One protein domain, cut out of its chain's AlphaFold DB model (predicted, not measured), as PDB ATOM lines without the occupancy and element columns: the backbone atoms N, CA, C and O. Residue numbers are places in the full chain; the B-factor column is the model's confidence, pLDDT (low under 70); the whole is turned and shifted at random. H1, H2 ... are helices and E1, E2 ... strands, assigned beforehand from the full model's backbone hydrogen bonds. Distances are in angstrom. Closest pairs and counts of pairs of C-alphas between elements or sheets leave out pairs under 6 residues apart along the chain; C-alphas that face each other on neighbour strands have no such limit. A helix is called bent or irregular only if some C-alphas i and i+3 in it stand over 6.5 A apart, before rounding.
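Overview. This is residues 2 to 131 of the 132 residues of an uncharacterized protein of Aquimarina sp (UniProt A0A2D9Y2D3). A twisted sheet of four strands, E1 to E4, curls round one helix, H3, and from this compact body a long arm, residues 2 to 28 with the helix H1, sticks out and makes much of the length. The short helix H2 lies between the arm and H3, H4 only grazes the sheet near E3 and E4, and H5 stands beside the edge strand E1. The printed part has 130 residues with five named helices followed by four named strands, and the sheet has the order E1 - E2 - E3 - E4, all antiparallel. The class is mixed, helices and strands. The whole is loose, with a radius of gyration of the C-alphas of 20.3 A, and spans 72 by 37 by 21 A.

Arrangement. The sheet is a meander, each strand the antiparallel neighbour of the one before: E1, residues 84 to 92, E2, residues 98 to 108, E3, residues 111 to 121, and E4, residues 127 to 130. E1 and E2 form a hairpin at 154 degrees between their directions, with N 87 and O 103 2.9 A apart and N 103 and O 87 2.8 A apart, within hydrogen-bond range. The hairpin of E2 and E3, at 164 degrees, has N 102 and O 118 at 2.8 A; E3 bends by 65 degrees at residue 115. The hairpin of E3 and E4, at 161 degrees, has N 119 and O 129 at 2.9 A. Residues 76 to 77 pair antiparallel with residues 86 to 87 of E1. H3, residues 40 to 52, is on one face of the sheet, giving two layers, a sheet with a helix on one face. Its closest C-alphas to E3 are those of Leu 42 and Trp 112, 6.5 A apart; H3 and E1 are near each other. H4, residues 54 to 59, only grazes the sheet with its residues 55 to 59; its closest C-alphas to E4 are those of Val 56 and Ile 129, 6.7 A apart. H3 and H4 are close but not clearly touching, about perpendicular at 87 degrees, with the C-alphas of Asn 51 and Lys 57 closest at 6.3 A. H5, residues 68 to 72, stands at the sheet's level, with a height over the sheet of 0.1 A; its closest C-alphas to E1 are those of Arg 70 and Gly 90, 4.6 A apart. H2, residues 29 to 37, is close to H5 but not clearly touching, the C-alphas of Tyr 37 and Ile 68 being closest at 7.0 A. H1, residues 2 to 25, is apart from H2. Each O i to N i+4 pair is within hydrogen-bond range in H2, H4 and H5, against 17 of 20 in H1 and 8 of 9 in H3.

Along the chain. H1 begins at C-alpha 2, (-6.498, 15.311, 32.251), and is 35.8 A long; it is neither bent nor irregular, but only just: C-alphas 15 and 18 are 6.4 A apart. H2 is 12.2 A, and H3, from C-alpha 40 at (-19.570, -14.641, -8.628), is 18.7 A; H4 and H5 have six and five residues. E1 is 25.2 A, E2 31.2 A and E3 28.0 A long. E4 ends at C-alpha 130, (-6.925, -20.957, -24.975).

Size, cuts and confidence. The two C-alphas farthest apart are those of Ala 2 and Pro 54, 72.6 A. Without residues 2 to 28, which stand free, the body has 103 residues and spans 38 by 24 by 20 A. The printed part has no cut. The link from H5 to E1, 11 residues, is long. The mean pLDDT of the printed part is 89.2; residues 2 to 6, 26 and 81 are under 70.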
ATOM      1  N   ALA A   2      -6.307  14.659  33.562       61.78
ATOM      2  CA  ALA A   2      -6.498  15.311  32.251       61.78
ATOM      3  C   ALA A   2      -5.260  15.319  31.317       61.78
ATOM      4  O   ALA A   2      -5.389  15.154  30.107       61.78
ATOM      5  N   PHE A   3      -4.051  15.460  31.868       58.78
ATOM      6  CA  PHE A   3      -2.808  15.501  31.083       58.78
ATOM      7  C   PHE A   3      -2.428  14.146  30.462       58.78
ATOM      8  O   PHE A   3      -1.912  14.098  29.346       58.78
ATOM      9  N   LEU A   4      -2.719  13.043  31.158       66.00
ATOM     10  CA  LEU A   4      -2.426  11.690  30.685       66.00
ATOM     11  C   LEU A   4      -3.364  11.303  29.531       66.00
ATOM     12  O   LEU A   4      -2.893  10.837  28.498       66.00
ATOM     13  N   ASN A   5      -4.659  11.628  29.648       64.62
ATOM     14  CA  ASN A   5      -5.632  11.428  28.569       64.62
ATOM     15  C   ASN A   5      -5.261  12.223  27.312       64.62
ATOM     16  O   ASN A   5      -5.337  11.679  26.217       64.62
ATOM     17  N   LYS A   6      -4.777  13.465  27.463       65.69
ATOM     18  CA  LYS A   6      -4.365  14.315  26.333       65.69
ATOM     19  C   LYS A   6      -3.148  13.755  25.575       65.69
ATOM     20  O   LYS A   6      -3.059  13.905  24.359       65.69
ATOM     21  N   ARG A   7      -2.226  13.077  26.274       71.62
ATOM     22  CA  ARG A   7      -1.081  12.372  25.661       71.62
ATOM     23  C   ARG A   7      -1.508  11.082  24.958       71.62
ATOM     24  O   ARG A   7      -1.047  10.826  23.853       71.62
ATOM     25  N   ILE A   8      -2.428  10.319  25.548       74.88
ATOM     26  CA  ILE A   8      -2.983   9.096  24.942       74.88
ATOM     27  C   ILE A   8      -3.787   9.426  23.671       74.88
ATOM     28  O   ILE A   8      -3.634   8.755  22.650       74.88
ATOM     29  N   THR A   9      -4.579  10.505  23.672       75.38
ATOM     30  CA  THR A   9      -5.280  10.981  22.464       75.38
ATOM     31  C   THR A   9      -4.315  11.450  21.375       75.38
ATOM     32  O   THR A   9      -4.576  11.256  20.195       75.38
ATOM     33  N   PHE A  10      -3.172  12.033  21.744       82.50
ATOM     34  CA  PHE A  10      -2.174  12.479  20.770       82.50
ATOM     35  C   PHE A  10      -1.417  11.300  20.139       82.50
ATOM     36  O   PHE A  10      -1.208  11.272  18.931       82.50
ATOM     37  N   ILE A  11      -1.058  10.294  20.944       84.31
ATOM     38  CA  ILE A  11      -0.400   9.066  20.472       84.31
ATOM     39  C   ILE A  11      -1.342   8.246  19.579       84.31
ATOM     40  O   ILE A  11      -0.921   7.756  18.535       84.31
ATOM     41  N   SER A  12      -2.624   8.132  19.945       81.50
ATOM     42  CA  SER A  12      -3.622   7.452  19.104       81.50
ATOM     43  C   SER A  12      -3.868   8.179  17.780       81.50
ATOM     44  O   SER A  12      -3.942   7.525  16.741       81.50
ATOM     45  N   LEU A  13      -3.905   9.517  17.776       85.06
ATOM     46  CA  LEU A  13      -4.011  10.300  16.542       85.06
ATOM     47  C   LEU A  13      -2.771  10.133  15.647       85.06
ATOM     48  O   LEU A  13      -2.907   9.991  14.435       85.06
ATOM     49  N   LEU A  14      -1.572  10.082  16.237       89.50
ATOM     50  CA  LEU A  14      -0.321   9.860  15.506       89.50
ATOM     51  C   LEU A  14      -0.262   8.461  14.864       89.50
ATOM     52  O   LEU A  14       0.235   8.319  13.750       89.50
ATOM     53  N   LEU A  15      -0.811   7.439  15.530       90.38
ATOM     54  CA  LEU A  15      -0.900   6.068  15.009       90.38
ATOM     55  C   LEU A  15      -1.919   5.904  13.867       90.38
ATOM     56  O   LEU A  15      -1.783   4.983  13.067       90.38
ATOM     57  N   LEU A  16      -2.908   6.794  13.752       89.75
ATOM     58  CA  LEU A  16      -3.899   6.769  12.665       89.75
ATOM     59  C   LEU A  16      -3.344   7.287  11.330       89.75
ATOM     60  O   LEU A  16      -3.773   6.837  10.270       89.75
ATOM     61  N   ILE A  17      -2.366   8.194  11.363       89.62
ATOM     62  CA  ILE A  17      -1.761   8.789  10.161       89.62
ATOM     63  C   ILE A  17      -1.195   7.735   9.188       89.62
ATOM     64  O   ILE A  17      -1.572   7.773   8.014       89.62
ATOM     65  N   PRO A  18      -0.351   6.766   9.602       89.62
ATOM     66  CA  PRO A  18       0.161   5.750   8.679       89.62
ATOM     67  C   PRO A  18      -0.946   4.857   8.108       89.62
ATOM     68  O   PRO A  18      -0.840   4.428   6.964       89.62
ATOM     69  N   VAL A  19      -2.030   4.623   8.858       87.06
ATOM     70  CA  VAL A  19      -3.189   3.854   8.378       87.06
ATOM     71  C   VAL A  19      -3.909   4.614   7.259       87.06
ATOM     72  O   VAL A  19      -4.188   4.045   6.206       87.06
ATOM     73  N   ILE A  20      -4.151   5.915   7.438       85.12
ATOM     74  CA  ILE A  20      -4.798   6.767   6.426       85.12
ATOM     75  C   ILE A  20      -3.934   6.878   5.160       85.12
ATOM     76  O   ILE A  20      -4.452   6.785   4.044       85.12
ATOM     77  N   ILE A  21      -2.614   7.031   5.320       85.00
ATOM     78  CA  ILE A  21      -1.673   7.070   4.191       85.00
ATOM     79  C   ILE A  21      -1.665   5.724   3.459       85.00
ATOM     80  O   ILE A  21      -1.733   5.704   2.232       85.00
ATOM     81  N   PHE A  22      -1.648   4.605   4.191       82.88
ATOM     82  CA  PHE A  22      -1.692   3.266   3.604       82.88
ATOM     83  C   PHE A  22      -2.923   3.085   2.708       82.88
ATOM     84  O   PHE A  22      -2.774   2.704   1.550       82.88
ATOM     85  N   PHE A  23      -4.121   3.436   3.187       79.19
ATOM     86  CA  PHE A  23      -5.337   3.326   2.375       79.19
ATOM     87  C   PHE A  23      -5.350   4.289   1.181       79.19
ATOM     88  O   PHE A  23      -5.755   3.887   0.092       79.19
ATOM     89  N   SER A  24      -4.825   5.508   1.332       77.81
ATOM     90  CA  SER A  24      -4.696   6.470   0.222       77.81
ATOM     91  C   SER A  24      -3.815   5.946  -0.926       77.81
ATOM     92  O   SER A  24      -4.066   6.260  -2.086       77.81
ATOM     93  N   LEU A  25      -2.809   5.114  -0.626       76.12
ATOM     94  CA  LEU A  25      -1.914   4.518  -1.627       76.12
ATOM     95  C   LEU A  25      -2.527   3.323  -2.373       76.12
ATOM     96  O   LEU A  25      -2.051   2.973  -3.451       76.12
ATOM     97  N   THR A  26      -3.576   2.691  -1.834       69.56
ATOM     98  CA  THR A  26      -4.212   1.520  -2.474       69.56
ATOM     99  C   THR A  26      -5.068   1.872  -3.695       69.56
ATOM    100  O   THR A  26      -5.457   0.975  -4.450       69.56
ATOM    101  N   GLY A  27      -5.326   3.165  -3.927       76.50
ATOM    102  CA  GLY A  27      -6.187   3.645  -5.008       76.50
ATOM    103  C   GLY A  27      -7.552   2.953  -4.994       76.50
ATOM    104  O   GLY A  27      -8.105   2.655  -3.938       76.50
ATOM    105  N   ASP A  28      -8.063   2.610  -6.177       80.50
ATOM    106  CA  ASP A  28      -9.365   1.946  -6.330       80.50
ATOM    107  C   ASP A  28      -9.301   0.413  -6.216       80.50
ATOM    108  O   ASP A  28     -10.218  -0.283  -6.657       80.50
ATOM    109  N   ALA A  29      -8.225  -0.163  -5.661       80.81
ATOM    110  CA  ALA A  29      -8.086  -1.618  -5.554       80.81
ATOM    111  C   ALA A  29      -9.271  -2.249  -4.802       80.81
ATOM    112  O   ALA A  29      -9.885  -3.191  -5.301       80.81
ATOM    113  N   THR A  30      -9.670  -1.683  -3.662       81.75
ATOM    114  CA  THR A  30     -10.825  -2.167  -2.888       81.75
ATOM    115  C   THR A  30     -12.103  -2.205  -3.730       81.75
ATOM    116  O   THR A  30     -12.809  -3.214  -3.734       81.75
ATOM    117  N   PHE A  31     -12.370  -1.153  -4.509       84.19
ATOM    118  CA  PHE A  31     -13.540  -1.088  -5.386       84.19
ATOM    119  C   PHE A  31     -13.460  -2.095  -6.539       84.19
ATOM    120  O   PHE A  31     -14.435  -2.793  -6.808       84.19
ATOM    121  N   ARG A  32     -12.293  -2.232  -7.186       86.81
ATOM    122  CA  ARG A  32     -12.075  -3.164  -8.307       86.81
ATOM    123  C   ARG A  32     -12.327  -4.615  -7.901       86.81
ATOM    124  O   ARG A  32     -13.080  -5.321  -8.569       86.81
ATOM    125  N   TYR A  33     -11.707  -5.058  -6.809       88.06
ATOM    126  CA  TYR A  33     -11.846  -6.434  -6.330       88.06
ATOM    127  C   TYR A  33     -13.234  -6.680  -5.729       88.06
ATOM    128  O   TYR A  33     -13.835  -7.720  -6.000       88.06
ATOM    129  N   GLY A  34     -13.786  -5.704  -4.997       87.62
ATOM    130  CA  GLY A  34     -15.156  -5.763  -4.481       87.62
ATOM    131  C   GLY A  34     -16.202  -5.918  -5.589       87.62
ATOM    132  O   GLY A  34     -17.097  -6.752  -5.473       87.62
ATOM    133  N   ALA A  35     -16.054  -5.197  -6.704       87.38
ATOM    134  CA  ALA A  35     -16.972  -5.284  -7.840       87.38
ATOM    135  C   ALA A  35     -17.006  -6.678  -8.492       87.38
ATOM    136  O   ALA A  35     -18.068  -7.120  -8.929       87.38
ATOM    137  N   VAL A  36     -15.870  -7.383  -8.557       88.62
ATOM    138  CA  VAL A  36     -15.825  -8.774  -9.046       88.62
ATOM    139  C   VAL A  36     -16.382  -9.744  -8.007       88.62
ATOM    140  O   VAL A  36     -17.138 -10.641  -8.363       88.62
ATOM    141  N   TYR A  37     -16.058  -9.552  -6.725       87.88
ATOM    142  CA  TYR A  37     -16.556 -10.402  -5.639       87.88
ATOM    143  C   TYR A  37     -18.091 -10.428  -5.557       87.88
ATOM    144  O   TYR A  37     -18.681 -11.482  -5.341       87.88
ATOM    145  N   LEU A  38     -18.745  -9.288  -5.802       88.31
ATOM    146  CA  LEU A  38     -20.208  -9.183  -5.850       88.31
ATOM    147  C   LEU A  38     -20.841  -9.840  -7.093       88.31
ATOM    148  O   LEU A  38     -22.063  -9.870  -7.210       88.31
ATOM    149  N   GLN A  39     -20.036 -10.354  -8.026       89.88
ATOM    150  CA  GLN A  39     -20.486 -10.938  -9.292       89.88
ATOM    151  C   GLN A  39     -19.885 -12.341  -9.493       89.88
ATOM    152  O   GLN A  39     -19.151 -12.566 -10.457       89.88
ATOM    153  N   PRO A  40     -20.195 -13.315  -8.613       90.00
ATOM    154  CA  PRO A  40     -19.570 -14.641  -8.628       90.00
ATOM    155  C   PRO A  40     -19.795 -15.420  -9.936       90.00
ATOM    156  O   PRO A  40     -18.939 -16.216 -10.317       90.00
ATOM    157  N   GLN A  41     -20.893 -15.153 -10.653       92.44
ATOM    158  CA  GLN A  41     -21.196 -15.758 -11.962       92.44
ATOM    159  C   GLN A  41     -20.077 -15.528 -12.986       92.44
ATOM    160  O   GLN A  41     -19.696 -16.457 -13.686       92.44
ATOM    161  N   LEU A  42     -19.448 -14.342 -12.992       93.69
ATOM    162  CA  LEU A  42     -18.341 -14.027 -13.904       93.69
ATOM    163  C   LEU A  42     -17.203 -15.057 -13.821       93.69
ATOM    164  O   LEU A  42     -16.599 -15.407 -14.835       93.69
ATOM    165  N   ILE A  43     -16.890 -15.510 -12.607       94.25
ATOM    166  CA  ILE A  43     -15.818 -16.474 -12.359       94.25
ATOM    167  C   ILE A  43     -16.336 -17.903 -12.515       94.25
ATOM    168  O   ILE A  43     -15.673 -18.717 -13.155       94.25
ATOM    169  N   ASN A  44     -17.502 -18.207 -11.944       94.62
ATOM    170  CA  ASN A  44     -18.052 -19.559 -11.938       94.62
ATOM    171  C   ASN A  44     -18.337 -20.063 -13.354       94.62
ATOM    172  O   ASN A  44     -17.910 -21.165 -13.692       94.62
ATOM    173  N   ASP A  45     -18.959 -19.242 -14.200       95.62
ATOM    174  CA  ASP A  45     -19.295 -19.641 -15.566       95.62
ATOM    175  C   ASP A  45     -18.014 -19.811 -16.399       95.62
ATOM    176  O   ASP A  45     -17.890 -20.753 -17.179       95.62
ATOM    177  N   ALA A  46     -16.994 -18.971 -16.176       96.56
ATOM    178  CA  ALA A  46     -15.695 -19.123 -16.830       96.56
ATOM    179  C   ALA A  46     -14.968 -20.413 -16.420       96.56
ATOM    180  O   ALA A  46     -14.326 -21.052 -17.255       96.56
ATOM    181  N   ILE A  47     -15.065 -20.806 -15.145       96.62
ATOM    182  CA  ILE A  47     -14.546 -22.090 -14.652       96.62
ATOM    183  C   ILE A  47     -15.326 -23.250 -15.276       96.62
ATOM    184  O   ILE A  47     -14.712 -24.227 -15.700       96.62
ATOM    185  N   GLU A  48     -16.652 -23.146 -15.373       96.62
ATOM    186  CA  GLU A  48     -17.483 -24.171 -16.006       96.62
ATOM    187  C   GLU A  48     -17.129 -24.345 -17.489       96.62
ATOM    188  O   GLU A  48     -16.964 -25.475 -17.954       96.62
ATOM    189  N   ILE A  49     -16.949 -23.240 -18.220       97.38
ATOM    190  CA  ILE A  49     -16.493 -23.247 -19.615       97.38
ATOM    191  C   ILE A  49     -15.115 -23.916 -19.719       97.38
ATOM    192  O   ILE A  49     -14.936 -24.818 -20.534       97.38
ATOM    193  N   ALA A  50     -14.161 -23.544 -18.861       97.44
ATOM    194  CA  ALA A  50     -12.826 -24.139 -18.860       97.44
ATOM    195  C   ALA A  50     -12.826 -25.637 -18.501       97.44
ATOM    196  O   ALA A  50     -12.057 -26.397 -19.077       97.44
ATOM    197  N   ASN A  51     -13.700 -26.097 -17.603       97.00
ATOM    198  CA  ASN A  51     -13.806 -27.515 -17.232       97.00
ATOM    199  C   ASN A  51     -14.385 -28.407 -18.344       97.00
ATOM    200  O   ASN A  51     -14.186 -29.625 -18.320       97.00
ATOM    201  N   LYS A  52     -15.108 -27.821 -19.306       97.19
ATOM    202  CA  LYS A  52     -15.622 -28.529 -20.489       97.19
ATOM    203  C   LYS A  52     -14.554 -28.714 -21.569       97.19
ATOM    204  O   LYS A  52     -14.743 -29.545 -22.455       97.19
ATOM    205  N   ASP A  53     -13.447 -27.980 -21.490       98.00
ATOM    206  CA  ASP A  53     -12.355 -28.076 -22.449       98.00
ATOM    207  C   ASP A  53     -11.519 -29.357 -22.221       98.00
ATOM    208  O   ASP A  53     -11.039 -29.608 -21.106       98.00
ATOM    209  N   PRO A  54     -11.338 -30.201 -23.254       97.19
ATOM    210  CA  PRO A  54     -10.641 -31.472 -23.108       97.19
ATOM    211  C   PRO A  54      -9.139 -31.309 -22.833       97.19
ATOM    212  O   PRO A  54      -8.570 -32.159 -22.146       97.19
ATOM    213  N   GLU A  55      -8.500 -30.243 -23.325       96.75
ATOM    214  CA  GLU A  55      -7.082 -29.963 -23.077       96.75
ATOM    215  C   GLU A  55      -6.877 -29.466 -21.643       96.75
ATOM    216  O   GLU A  55      -5.969 -29.920 -20.948       96.75
ATOM    217  N   VAL A  56      -7.770 -28.612 -21.134       96.81
ATOM    218  CA  VAL A  56      -7.758 -28.224 -19.713       96.81
ATOM    219  C   VAL A  56      -7.905 -29.458 -18.824       96.81
ATOM    220  O   VAL A  56      -7.136 -29.636 -17.874       96.81
ATOM    221  N   LYS A  57      -8.852 -30.345 -19.142       95.75
ATOM    222  CA  LYS A  57      -9.096 -31.552 -18.347       95.75
ATOM    223  C   LYS A  57      -7.926 -32.539 -18.391       95.75
ATOM    224  O   LYS A  57      -7.649 -33.169 -17.373       95.75
ATOM    225  N   SER A  58      -7.234 -32.676 -19.521       95.31
ATOM    226  CA  SER A  58      -6.086 -33.584 -19.642       95.31
ATOM    227  C   SER A  58      -4.825 -33.027 -18.971       95.31
ATOM    228  O   SER A  58      -4.130 -33.757 -18.263       95.31
ATOM    229  N   GLU A  59      -4.545 -31.734 -19.137       95.06
ATOM    230  CA  GLU A  59      -3.310 -31.100 -18.666       95.06
ATOM    231  C   GLU A  59      -3.386 -30.659 -17.202       95.06
ATOM    232  O   GLU A  59      -2.446 -30.836 -16.415       95.06
ATOM    233  N   PHE A  60      -4.518 -30.073 -16.814       95.19
ATOM    234  CA  PHE A  60      -4.723 -29.532 -15.477       95.19
ATOM    235  C   PHE A  60      -5.608 -30.429 -14.613       95.19
ATOM    236  O   PHE A  60      -5.341 -30.556 -13.417       95.19
ATOM    237  N   GLY A  61      -6.600 -31.097 -15.199       95.12
ATOM    238  CA  GLY A  61      -7.646 -31.809 -14.464       95.12
ATOM    239  C   GLY A  61      -8.840 -30.910 -14.150       95.12
ATOM    240  O   GLY A  61      -8.934 -29.784 -14.634       95.12
ATOM    241  N   GLU A  62      -9.756 -31.413 -13.326       95.88
ATOM    242  CA  GLU A  62     -10.947 -30.665 -12.923       95.88
ATOM    243  C   GLU A  62     -10.576 -29.474 -12.031       95.88
ATOM    244  O   GLU A  62      -9.966 -29.634 -10.968       95.88
ATOM    245  N   ILE A  63     -10.934 -28.274 -12.484       96.06
ATOM    246  CA  ILE A  63     -10.758 -27.019 -11.762       96.06
ATOM    247  C   ILE A  63     -11.727 -27.009 -10.579       96.06
ATOM    248  O   ILE A  63     -12.939 -27.138 -10.753       96.06
ATOM    249  N   ALA A  64     -11.182 -26.826  -9.378       93.38
ATOM    250  CA  ALA A  64     -11.951 -26.723  -8.149       93.38
ATOM    251  C   ALA A  64     -12.642 -25.346  -8.031       93.38
ATOM    252  O   ALA A  64     -12.146 -24.360  -8.593       93.38
ATOM    253  N   PRO A  65     -13.740 -25.243  -7.256       88.19
ATOM    254  CA  PRO A  65     -14.360 -23.961  -6.939       88.19
ATOM    255  C   PRO A  65     -13.353 -22.953  -6.376       88.19
ATOM    256  O   PRO A  65     -12.434 -23.307  -5.633       88.19
ATOM    257  N   THR A  66     -13.529 -21.685  -6.737       87.81
ATOM    258  CA  THR A  66     -12.628 -20.594  -6.349       87.81
ATOM    259  C   THR A  66     -13.178 -19.810  -5.159       87.81
ATOM    260  O   THR A  66     -14.376 -19.568  -5.054       87.81
ATOM    261  N   ASP A  67     -12.274 -19.388  -4.276       85.62
ATOM    262  CA  ASP A  67     -12.541 -18.490  -3.153       85.62
ATOM    263  C   ASP A  67     -11.976 -17.075  -3.414       85.62
ATOM    264  O   ASP A  67     -11.218 -16.840  -4.361       85.62
ATOM    265  N   ILE A  68     -12.307 -16.111  -2.549       82.81
ATOM    266  CA  ILE A  68     -11.837 -14.723  -2.686       82.81
ATOM    267  C   ILE A  68     -10.305 -14.590  -2.642       82.81
ATOM    268  O   ILE A  68      -9.748 -13.698  -3.279       82.81
ATOM    269  N   PHE A  69      -9.589 -15.479  -1.951       89.25
ATOM    270  CA  PHE A  69      -8.129 -15.431  -1.905       89.25
ATOM    271  C   PHE A  69      -7.523 -15.739  -3.272       89.25
ATOM    272  O   PHE A  69      -6.493 -15.167  -3.623       89.25
ATOM    273  N   ARG A  70      -8.185 -16.559  -4.095       91.75
ATOM    274  CA  ARG A  70      -7.740 -16.814  -5.475       91.75
ATOM    275  C   ARG A  70      -7.866 -15.601  -6.373       91.75
ATOM    276  O   ARG A  70      -7.025 -15.424  -7.253       91.75
ATOM    277  N   LEU A  71      -8.853 -14.743  -6.128       90.12
ATOM    278  CA  LEU A  71      -8.952 -13.452  -6.803       90.12
ATOM    279  C   LEU A  71      -7.730 -12.578  -6.469       90.12
ATOM    280  O   LEU A  71      -7.141 -11.975  -7.363       90.12
ATOM    281  N   LEU A  72      -7.291 -12.583  -5.204       89.50
ATOM    282  CA  LEU A  72      -6.107 -11.845  -4.742       89.50
ATOM    283  C   LEU A  72      -4.776 -12.416  -5.272       89.50
ATOM    284  O   LEU A  72      -3.776 -11.703  -5.297       89.50
ATOM    285  N   GLU A  73      -4.739 -13.670  -5.745       89.56
ATOM    286  CA  GLU A  73      -3.560 -14.248  -6.421       89.56
ATOM    287  C   GLU A  73      -3.322 -13.652  -7.833       89.56
ATOM    288  O   GLU A  73      -2.313 -13.959  -8.497       89.56
ATOM    289  N   GLY A  74      -4.244 -12.829  -8.335       90.00
ATOM    290  CA  GLY A  74      -4.156 -12.190  -9.641       90.00
ATOM    291  C   GLY A  74      -4.528 -10.711  -9.626       90.00
ATOM    292  O   GLY A  74      -4.279  -9.999  -8.658       90.00
ATOM    293  N   GLU A  75      -5.044 -10.233 -10.751       91.81
ATOM    294  CA  GLU A  75      -5.254  -8.812 -11.016       91.81
ATOM    295  C   GLU A  75      -6.636  -8.601 -11.622       91.81
ATOM    296  O   GLU A  75      -7.051  -9.371 -12.481       91.81
ATOM    297  N   VAL A  76      -7.336  -7.552 -11.196       92.06
ATOM    298  CA  VAL A  76      -8.653  -7.179 -11.726       92.06
ATOM    299  C   VAL A  76      -8.557  -5.812 -12.366       92.06
ATOM    300  O   VAL A  76      -8.389  -4.834 -11.659       92.06
ATOM    301  N   TYR A  77      -8.697  -5.692 -13.672       91.25
ATOM    302  CA  TYR A  77      -8.634  -4.425 -14.387       91.25
ATOM    303  C   TYR A  77      -9.970  -4.111 -15.063       91.25
ATOM    304  O   TYR A  77     -10.470  -4.886 -15.877       91.25
ATOM    305  N   TYR A  78     -10.517  -2.940 -14.744       87.62
ATOM    306  CA  TYR A  78     -11.652  -2.346 -15.441       87.62
ATOM    307  C   TYR A  78     -11.123  -1.185 -16.288       87.62
ATOM    308  O   TYR A  78     -10.703  -0.173 -15.720       87.62
ATOM    309  N   PRO A  79     -11.081  -1.314 -17.626       83.94
ATOM    310  CA  PRO A  79     -10.731  -0.200 -18.490       83.94
ATOM    311  C   PRO A  79     -11.780   0.904 -18.338       83.94
ATOM    312  O   PRO A  79     -12.983   0.649 -18.449       83.94
ATOM    313  N   GLN A  80     -11.322   2.137 -18.112       71.94
ATOM    314  CA  GLN A  80     -12.204   3.303 -18.080       71.94
ATOM    315  C   GLN A  80     -12.995   3.375 -19.394       71.94
ATOM    316  O   GLN A  80     -12.437   3.100 -20.455       71.94
ATOM    317  N   SER A  81     -14.279   3.742 -19.322       69.69
ATOM    318  CA  SER A  81     -15.213   3.895 -20.459       69.69
ATOM    319  C   SER A  81     -15.711   2.621 -21.164       69.69
ATOM    320  O   SER A  81     -16.360   2.722 -22.202       69.69
ATOM    321  N   THR A  82     -15.487   1.427 -20.605       74.81
ATOM    322  CA  THR A  82     -16.011   0.174 -21.185       74.81
ATOM    323  C   THR A  82     -16.792  -0.644 -20.161       74.81
ATOM    324  O   THR A  82     -16.436  -0.667 -18.987       74.81
ATOM    325  N   SER A  83     -17.799  -1.401 -20.608       85.19
ATOM    326  CA  SER A  83     -18.436  -2.460 -19.801       85.19
ATOM    327  C   SER A  83     -17.580  -3.734 -19.725       85.19
ATOM    328  O   SER A  83     -18.100  -4.811 -19.431       85.19
ATOM    329  N   GLN A  84     -16.289  -3.638 -20.067       92.19
ATOM    330  CA  GLN A  84     -15.354  -4.752 -20.117       92.19
ATOM    331  C   GLN A  84     -14.640  -4.913 -18.772       92.19
ATOM    332  O   GLN A  84     -14.324  -3.946 -18.083       92.19
ATOM    333  N   VAL A  85     -14.318  -6.153 -18.435       93.69
ATOM    334  CA  VAL A  85     -13.437  -6.527 -17.337       93.69
ATOM    335  C   VAL A  85     -12.335  -7.428 -17.878       93.69
ATOM    336  O   VAL A  85     -12.571  -8.305 -18.712       93.69
ATOM    337  N   LYS A  86     -11.111  -7.198 -17.410       95.44
ATOM    338  CA  LYS A  86      -9.971  -8.091 -17.611       95.44
ATOM    339  C   LYS A  86      -9.536  -8.562 -16.244       95.44
ATOM    340  O   LYS A  86      -9.147  -7.736 -15.425       95.44
ATOM    341  N   LEU A  87      -9.597  -9.854 -15.976       94.44
ATOM    342  CA  LEU A  87      -9.186 -10.359 -14.676       94.44
ATOM    343  C   LEU A  87      -8.319 -11.604 -14.797       94.44
ATOM    344  O   LEU A  87      -8.440 -12.397 -15.724       94.44
ATOM    345  N   THR A  88      -7.413 -11.746 -13.847       96.25
ATOM    346  CA  THR A  88      -6.629 -12.945 -13.610       96.25
ATOM    347  C   THR A  88      -7.001 -13.462 -12.232       96.25
ATOM    348  O   THR A  88      -6.899 -12.707 -11.270       96.25
ATOM    349  N   ILE A  89      -7.348 -14.739 -12.120       95.62
ATOM    350  CA  ILE A  89      -7.488 -15.428 -10.830       95.62
ATOM    351  C   ILE A  89      -6.504 -16.589 -10.728       95.62
ATOM    352  O   ILE A  89      -6.078 -17.162 -11.734       95.62
ATOM    353  N   GLY A  90      -6.122 -16.942  -9.505       95.88
ATOM    354  CA  GLY A  90      -5.498 -18.230  -9.229       95.88
ATOM    355  C   GLY A  90      -6.501 -19.368  -9.411       95.88
ATOM    356  O   GLY A  90      -7.686 -19.199  -9.159       95.88
ATOM    357  N   LEU A  91      -6.025 -20.537  -9.825       95.25
ATOM    358  CA  LEU A  91      -6.812 -21.766  -9.850       95.25
ATOM    359  C   LEU A  91      -6.131 -22.859  -9.031       95.25
ATOM    360  O   LEU A  91      -4.897 -22.911  -8.897       95.25
ATOM    361  N   ARG A  92      -6.968 -23.768  -8.535       94.75
ATOM    362  CA  ARG A  92      -6.574 -25.083  -8.043       94.75
ATOM    363  C   ARG A  92      -7.354 -26.150  -8.787       94.75
ATOM    364  O   ARG A  92      -8.487 -25.903  -9.186       94.75
ATOM    365  N   ASN A  93      -6.745 -27.309  -8.982       93.75
ATOM    366  CA  ASN A  93      -7.492 -28.509  -9.338       93.75
ATOM    367  C   ASN A  93      -7.789 -29.334  -8.071       93.75
ATOM    368  O   ASN A  93      -7.308 -29.013  -6.980       93.75
ATOM    369  N   THR A  94      -8.530 -30.427  -8.221       90.25
ATOM    370  CA  THR A  94      -8.857 -31.371  -7.132       90.25
ATOM    371  C   THR A  94      -7.641 -32.047  -6.475       90.25
ATOM    372  O   THR A  94      -7.763 -32.604  -5.388       90.25
ATOM    373  N   LEU A  95      -6.458 -31.966  -7.095       90.25
ATOM    374  CA  LEU A  95      -5.178 -32.508  -6.616       90.25
ATOM    375  C   LEU A  95      -4.193 -31.404  -6.161       90.25
ATOM    376  O   LEU A  95      -2.984 -31.628  -6.139       90.25
ATOM    377  N   ASP A  96      -4.687 -30.196  -5.865       88.75
ATOM    378  CA  ASP A  96      -3.929 -29.001  -5.435       88.75
ATOM    379  C   ASP A  96      -2.826 -28.502  -6.408       88.75
ATOM    380  O   ASP A  96      -1.949 -27.703  -6.060       88.75
ATOM    381  N   LYS A  97      -2.888 -28.885  -7.689       92.50
ATOM    382  CA  LYS A  97      -2.085 -28.253  -8.750       92.50
ATOM    383  C   LYS A  97      -2.519 -26.803  -8.942       92.50
ATOM    384  O   LYS A  97      -3.693 -26.465  -8.828       92.50
ATOM    385  N   LYS A  98      -1.562 -25.932  -9.278       94.25
ATOM    386  CA  LYS A  98      -1.771 -24.478  -9.386       94.25
ATOM    387  C   LYS A  98      -1.759 -24.017 -10.840       94.25
ATOM    388  O   LYS A  98      -0.801 -24.290 -11.564       94.25
ATOM    389  N   ALA A  99      -2.754 -23.229 -11.223       95.94
ATOM    390  CA  ALA A  99      -2.792 -22.519 -12.499       95.94
ATOM    391  C   ALA A  99      -3.288 -21.080 -12.295       95.94
ATOM    392  O   ALA A  99      -3.548 -20.654 -11.169       95.94
ATOM    393  N   LYS A 100      -3.371 -20.315 -13.380       96.81
ATOM    394  CA  LYS A 100      -4.106 -19.050 -13.425       96.81
ATOM    395  C   LYS A 100      -5.173 -19.109 -14.508       96.81
ATOM    396  O   LYS A 100      -4.926 -19.720 -15.543       96.81
ATOM    397  N   LEU A 101      -6.300 -18.454 -14.281       97.31
ATOM    398  CA  LEU A 101      -7.331 -18.223 -15.286       97.31
ATOM    399  C   LEU A 101      -7.300 -16.749 -15.665       97.31
ATOM    400  O   LEU A 101      -7.449 -15.894 -14.793       97.31
ATOM    401  N   ASP A 102      -7.100 -16.466 -16.945       97.62
ATOM    402  CA  ASP A 102      -7.240 -15.125 -17.496       97.62
ATOM    403  C   ASP A 102      -8.598 -15.027 -18.194       97.62
ATOM    404  O   ASP A 102      -8.911 -15.861 -19.044       97.62
ATOM    405  N   ILE A 103      -9.375 -14.001 -17.857       97.25
ATOM    406  CA  ILE A 103     -10.702 -13.742 -18.418       97.25
ATOM    407  C   ILE A 103     -10.725 -12.333 -19.005       97.25
ATOM    408  O   ILE A 103     -10.274 -11.373 -18.372       97.25
ATOM    409  N   VAL A 104     -11.294 -12.203 -20.201       96.62
ATOM    410  CA  VAL A 104     -11.762 -10.927 -20.746       96.62
ATOM    411  C   VAL A 104     -13.243 -11.079 -21.051       96.62
ATOM    412  O   VAL A 104     -13.615 -11.945 -21.838       96.62
ATOM    413  N   ALA A 105     -14.084 -10.253 -20.440       96.44
ATOM    414  CA  ALA A 105     -15.532 -10.328 -20.607       96.44
ATOM    415  C   ALA A 105     -16.158  -8.934 -20.635       96.44
ATOM    416  O   ALA A 105     -15.569  -7.987 -20.120       96.44
ATOM    417  N   SER A 106     -17.345  -8.798 -21.217       94.94
ATOM    418  CA  SER A 106     -18.175  -7.598 -21.090       94.94
ATOM    419  C   SER A 106     -19.553  -7.939 -20.563       94.94
ATOM    420  O   SER A 106     -20.106  -8.979 -20.905       94.94
ATOM    421  N   LYS A 107     -20.129  -7.049 -19.761       90.25
ATOM    422  CA  LYS A 107     -21.494  -7.222 -19.263       90.25
ATOM    423  C   LYS A 107     -22.499  -6.607 -20.236       90.25
ATOM    424  O   LYS A 107     -22.375  -5.429 -20.580       90.25
ATOM    425  N   LYS A 108     -23.503  -7.382 -20.653       88.06
ATOM    426  CA  LYS A 108     -24.622  -6.940 -21.496       88.06
ATOM    427  C   LYS A 108     -25.928  -7.502 -20.942       88.06
ATOM    428  O   LYS A 108     -26.094  -8.711 -20.868       88.06
ATOM    429  N   ASN A 109     -26.856  -6.623 -20.563       83.75
ATOM    430  CA  ASN A 109     -28.175  -6.996 -20.029       83.75
ATOM    431  C   ASN A 109     -28.099  -8.042 -18.896       83.75
ATOM    432  O   ASN A 109     -28.773  -9.063 -18.953       83.75
ATOM    433  N   GLU A 110     -27.242  -7.802 -17.900       84.31
ATOM    434  CA  GLU A 110     -26.958  -8.717 -16.779       84.31
ATOM    435  C   GLU A 110     -26.240 -10.034 -17.117       84.31
ATOM    436  O   GLU A 110     -25.863 -10.761 -16.203       84.31
ATOM    437  N   ILE A 111     -25.944 -10.303 -18.389       90.19
ATOM    438  CA  ILE A 111     -25.221 -11.499 -18.828       90.19
ATOM    439  C   ILE A 111     -23.766 -11.136 -19.142       90.19
ATOM    440  O   ILE A 111     -23.473 -10.070 -19.694       90.19
ATOM    441  N   TRP A 112     -22.842 -12.026 -18.789       94.38
ATOM    442  CA  TRP A 112     -21.437 -11.904 -19.158       94.38
ATOM    443  C   TRP A 112     -21.183 -12.508 -20.538       94.38
ATOM    444  O   TRP A 112     -21.391 -13.695 -20.767       94.38
ATOM    445  N   GLU A 113     -20.695 -11.682 -21.457       95.75
ATOM    446  CA  GLU A 113     -20.174 -12.114 -22.749       95.75
ATOM    447  C   GLU A 113     -18.659 -12.298 -22.622       95.75
ATOM    448  O   GLU A 113     -17.920 -11.334 -22.392       95.75
ATOM    449  N   TYR A 114     -18.193 -13.539 -22.745       97.00
ATOM    450  CA  TYR A 114     -16.775 -13.879 -22.680       97.00
ATOM    451  C   TYR A 114     -16.118 -13.663 -24.043       97.00
ATOM    452  O   TYR A 114     -16.551 -14.227 -25.041       97.00
ATOM    453  N   HIS A 115     -15.053 -12.863 -24.065       96.25
ATOM    454  CA  HIS A 115     -14.216 -12.611 -25.248       96.25
ATOM    455  C   HIS A 115     -12.921 -13.408 -25.225       96.25
ATOM    456  O   HIS A 115     -12.275 -13.558 -26.256       96.25
ATOM    457  N   LYS A 116     -12.486 -13.818 -24.030       97.56
ATOM    458  CA  LYS A 116     -11.294 -14.635 -23.847       97.56
ATOM    459  C   LYS A 116     -11.348 -15.410 -22.543       97.56
ATOM    460  O   LYS A 116     -11.592 -14.806 -21.495       97.56
ATOM    461  N   ILE A 117     -11.009 -16.693 -22.600       98.31
ATOM    462  CA  ILE A 117     -10.736 -17.533 -21.430       98.31
ATOM    463  C   ILE A 117      -9.435 -18.296 -21.680       98.31
ATOM    464  O   ILE A 117      -9.278 -19.009 -22.669       98.31
ATOM    465  N   THR A 118      -8.454 -18.134 -20.795       98.38
ATOM    466  CA  THR A 118      -7.153 -18.800 -20.934       98.38
ATOM    467  C   THR A 118      -6.696 -19.405 -19.616       98.38
ATOM    468  O   THR A 118      -6.531 -18.692 -18.626       98.38
ATOM    469  N   VAL A 119      -6.401 -20.705 -19.620       97.94
ATOM    470  CA  VAL A 119      -5.785 -21.400 -18.484       97.94
ATOM    471  C   VAL A 119      -4.266 -21.388 -18.649       97.94
ATOM    472  O   VAL A 119      -3.715 -21.789 -19.674       97.94
ATOM    473  N   ARG A 120      -3.555 -20.907 -17.627       97.31
ATOM    474  CA  ARG A 120      -2.091 -20.817 -17.588       97.31
ATOM    475  C   ARG A 120      -1.523 -21.722 -16.510       97.31
ATOM    476  O   ARG A 120      -1.540 -21.377 -15.325       97.31
ATOM    477  N   ILE A 121      -0.939 -22.834 -16.924       95.38
ATOM    478  CA  ILE A 121      -0.207 -23.742 -16.044       95.38
ATOM    479  C   ILE A 121       1.237 -23.244 -15.977       95.38
ATOM    480  O   ILE A 121       1.875 -23.021 -17.004       95.38
ATOM    481  N   LYS A 122       1.751 -22.988 -14.768       87.50
ATOM    482  CA  LYS A 122       3.110 -22.437 -14.580       87.50
ATOM    483  C   LYS A 122       4.157 -23.478 -14.192       87.50
ATOM    484  O   LYS A 122       5.344 -23.191 -14.330       87.50
ATOM    485  N   LYS A 123       3.727 -24.609 -13.631       85.00
ATOM    486  CA  LYS A 123       4.580 -25.690 -13.134       85.00
ATOM    487  C   LYS A 123       3.873 -27.039 -13.334       85.00
ATOM    488  O   LYS A 123       2.652 -27.072 -13.188       85.00
ATOM    489  N   PRO A 124       4.617 -28.133 -13.559       83.50
ATOM    490  CA  PRO A 124       6.071 -28.168 -13.764       83.50
ATOM    491  C   PRO A 124       6.485 -27.583 -15.123       83.50
ATOM    492  O   PRO A 124       7.471 -26.856 -15.192       83.50
ATOM    493  N   GLU A 125       5.676 -27.793 -16.157       88.88
ATOM    494  CA  GLU A 125       5.868 -27.228 -17.490       88.88
ATOM    495  C   GLU A 125       4.928 -26.037 -17.705       88.88
ATOM    496  O   GLU A 125       3.794 -26.017 -17.216       88.88
ATOM    497  N   LYS A 126       5.409 -25.002 -18.401       93.75
ATOM    498  CA  LYS A 126       4.588 -23.831 -18.712       93.75
ATOM    499  C   LYS A 126       3.689 -24.153 -19.898       93.75
ATOM    500  O   LYS A 126       4.186 -24.277 -21.010       93.75
ATOM    501  N   LYS A 127       2.379 -24.197 -19.671       95.44
ATOM    502  CA  LYS A 127       1.374 -24.378 -20.726       95.44
ATOM    503  C   LYS A 127       0.335 -23.270 -20.687       95.44
ATOM    504  O   LYS A 127       0.043 -22.698 -19.631       95.44
ATOM    505  N   ARG A 128      -0.184 -22.931 -21.863       97.06
ATOM    506  CA  ARG A 128      -1.196 -21.895 -22.047       97.06
ATOM    507  C   ARG A 128      -2.284 -22.458 -22.952       97.06
ATOM    508  O   ARG A 128      -2.026 -22.651 -24.130       97.06
ATOM    509  N   ILE A 129      -3.456 -22.695 -22.382       97.62
ATOM    510  CA  ILE A 129      -4.592 -23.318 -23.059       97.62
ATOM    511  C   ILE A 129      -5.621 -22.221 -23.304       97.62
ATOM    512  O   ILE A 129      -6.069 -21.573 -22.351       97.62
ATOM    513  N   ILE A 130      -5.919 -21.944 -24.572       97.62
ATOM    514  CA  ILE A 130      -6.925 -20.957 -24.975       97.62
ATOM    515  C   ILE A 130      -8.235 -21.715 -25.145       97.62
ATOM    516  O   ILE A 130      -8.342 -22.536 -26.046       97.62
ATOM    517  N   VAL A 131      -9.196 -21.445 -24.266       97.31
ATOM    518  CA  VAL A 131     -10.509 -22.109 -24.265       97.31
ATOM    519  C   VAL A 131     -11.498 -21.346 -25.144       97.31
ATOM    520  O   VAL A 131     -12.307 -21.942 -25.850       97.31
TER     521      VAL A 131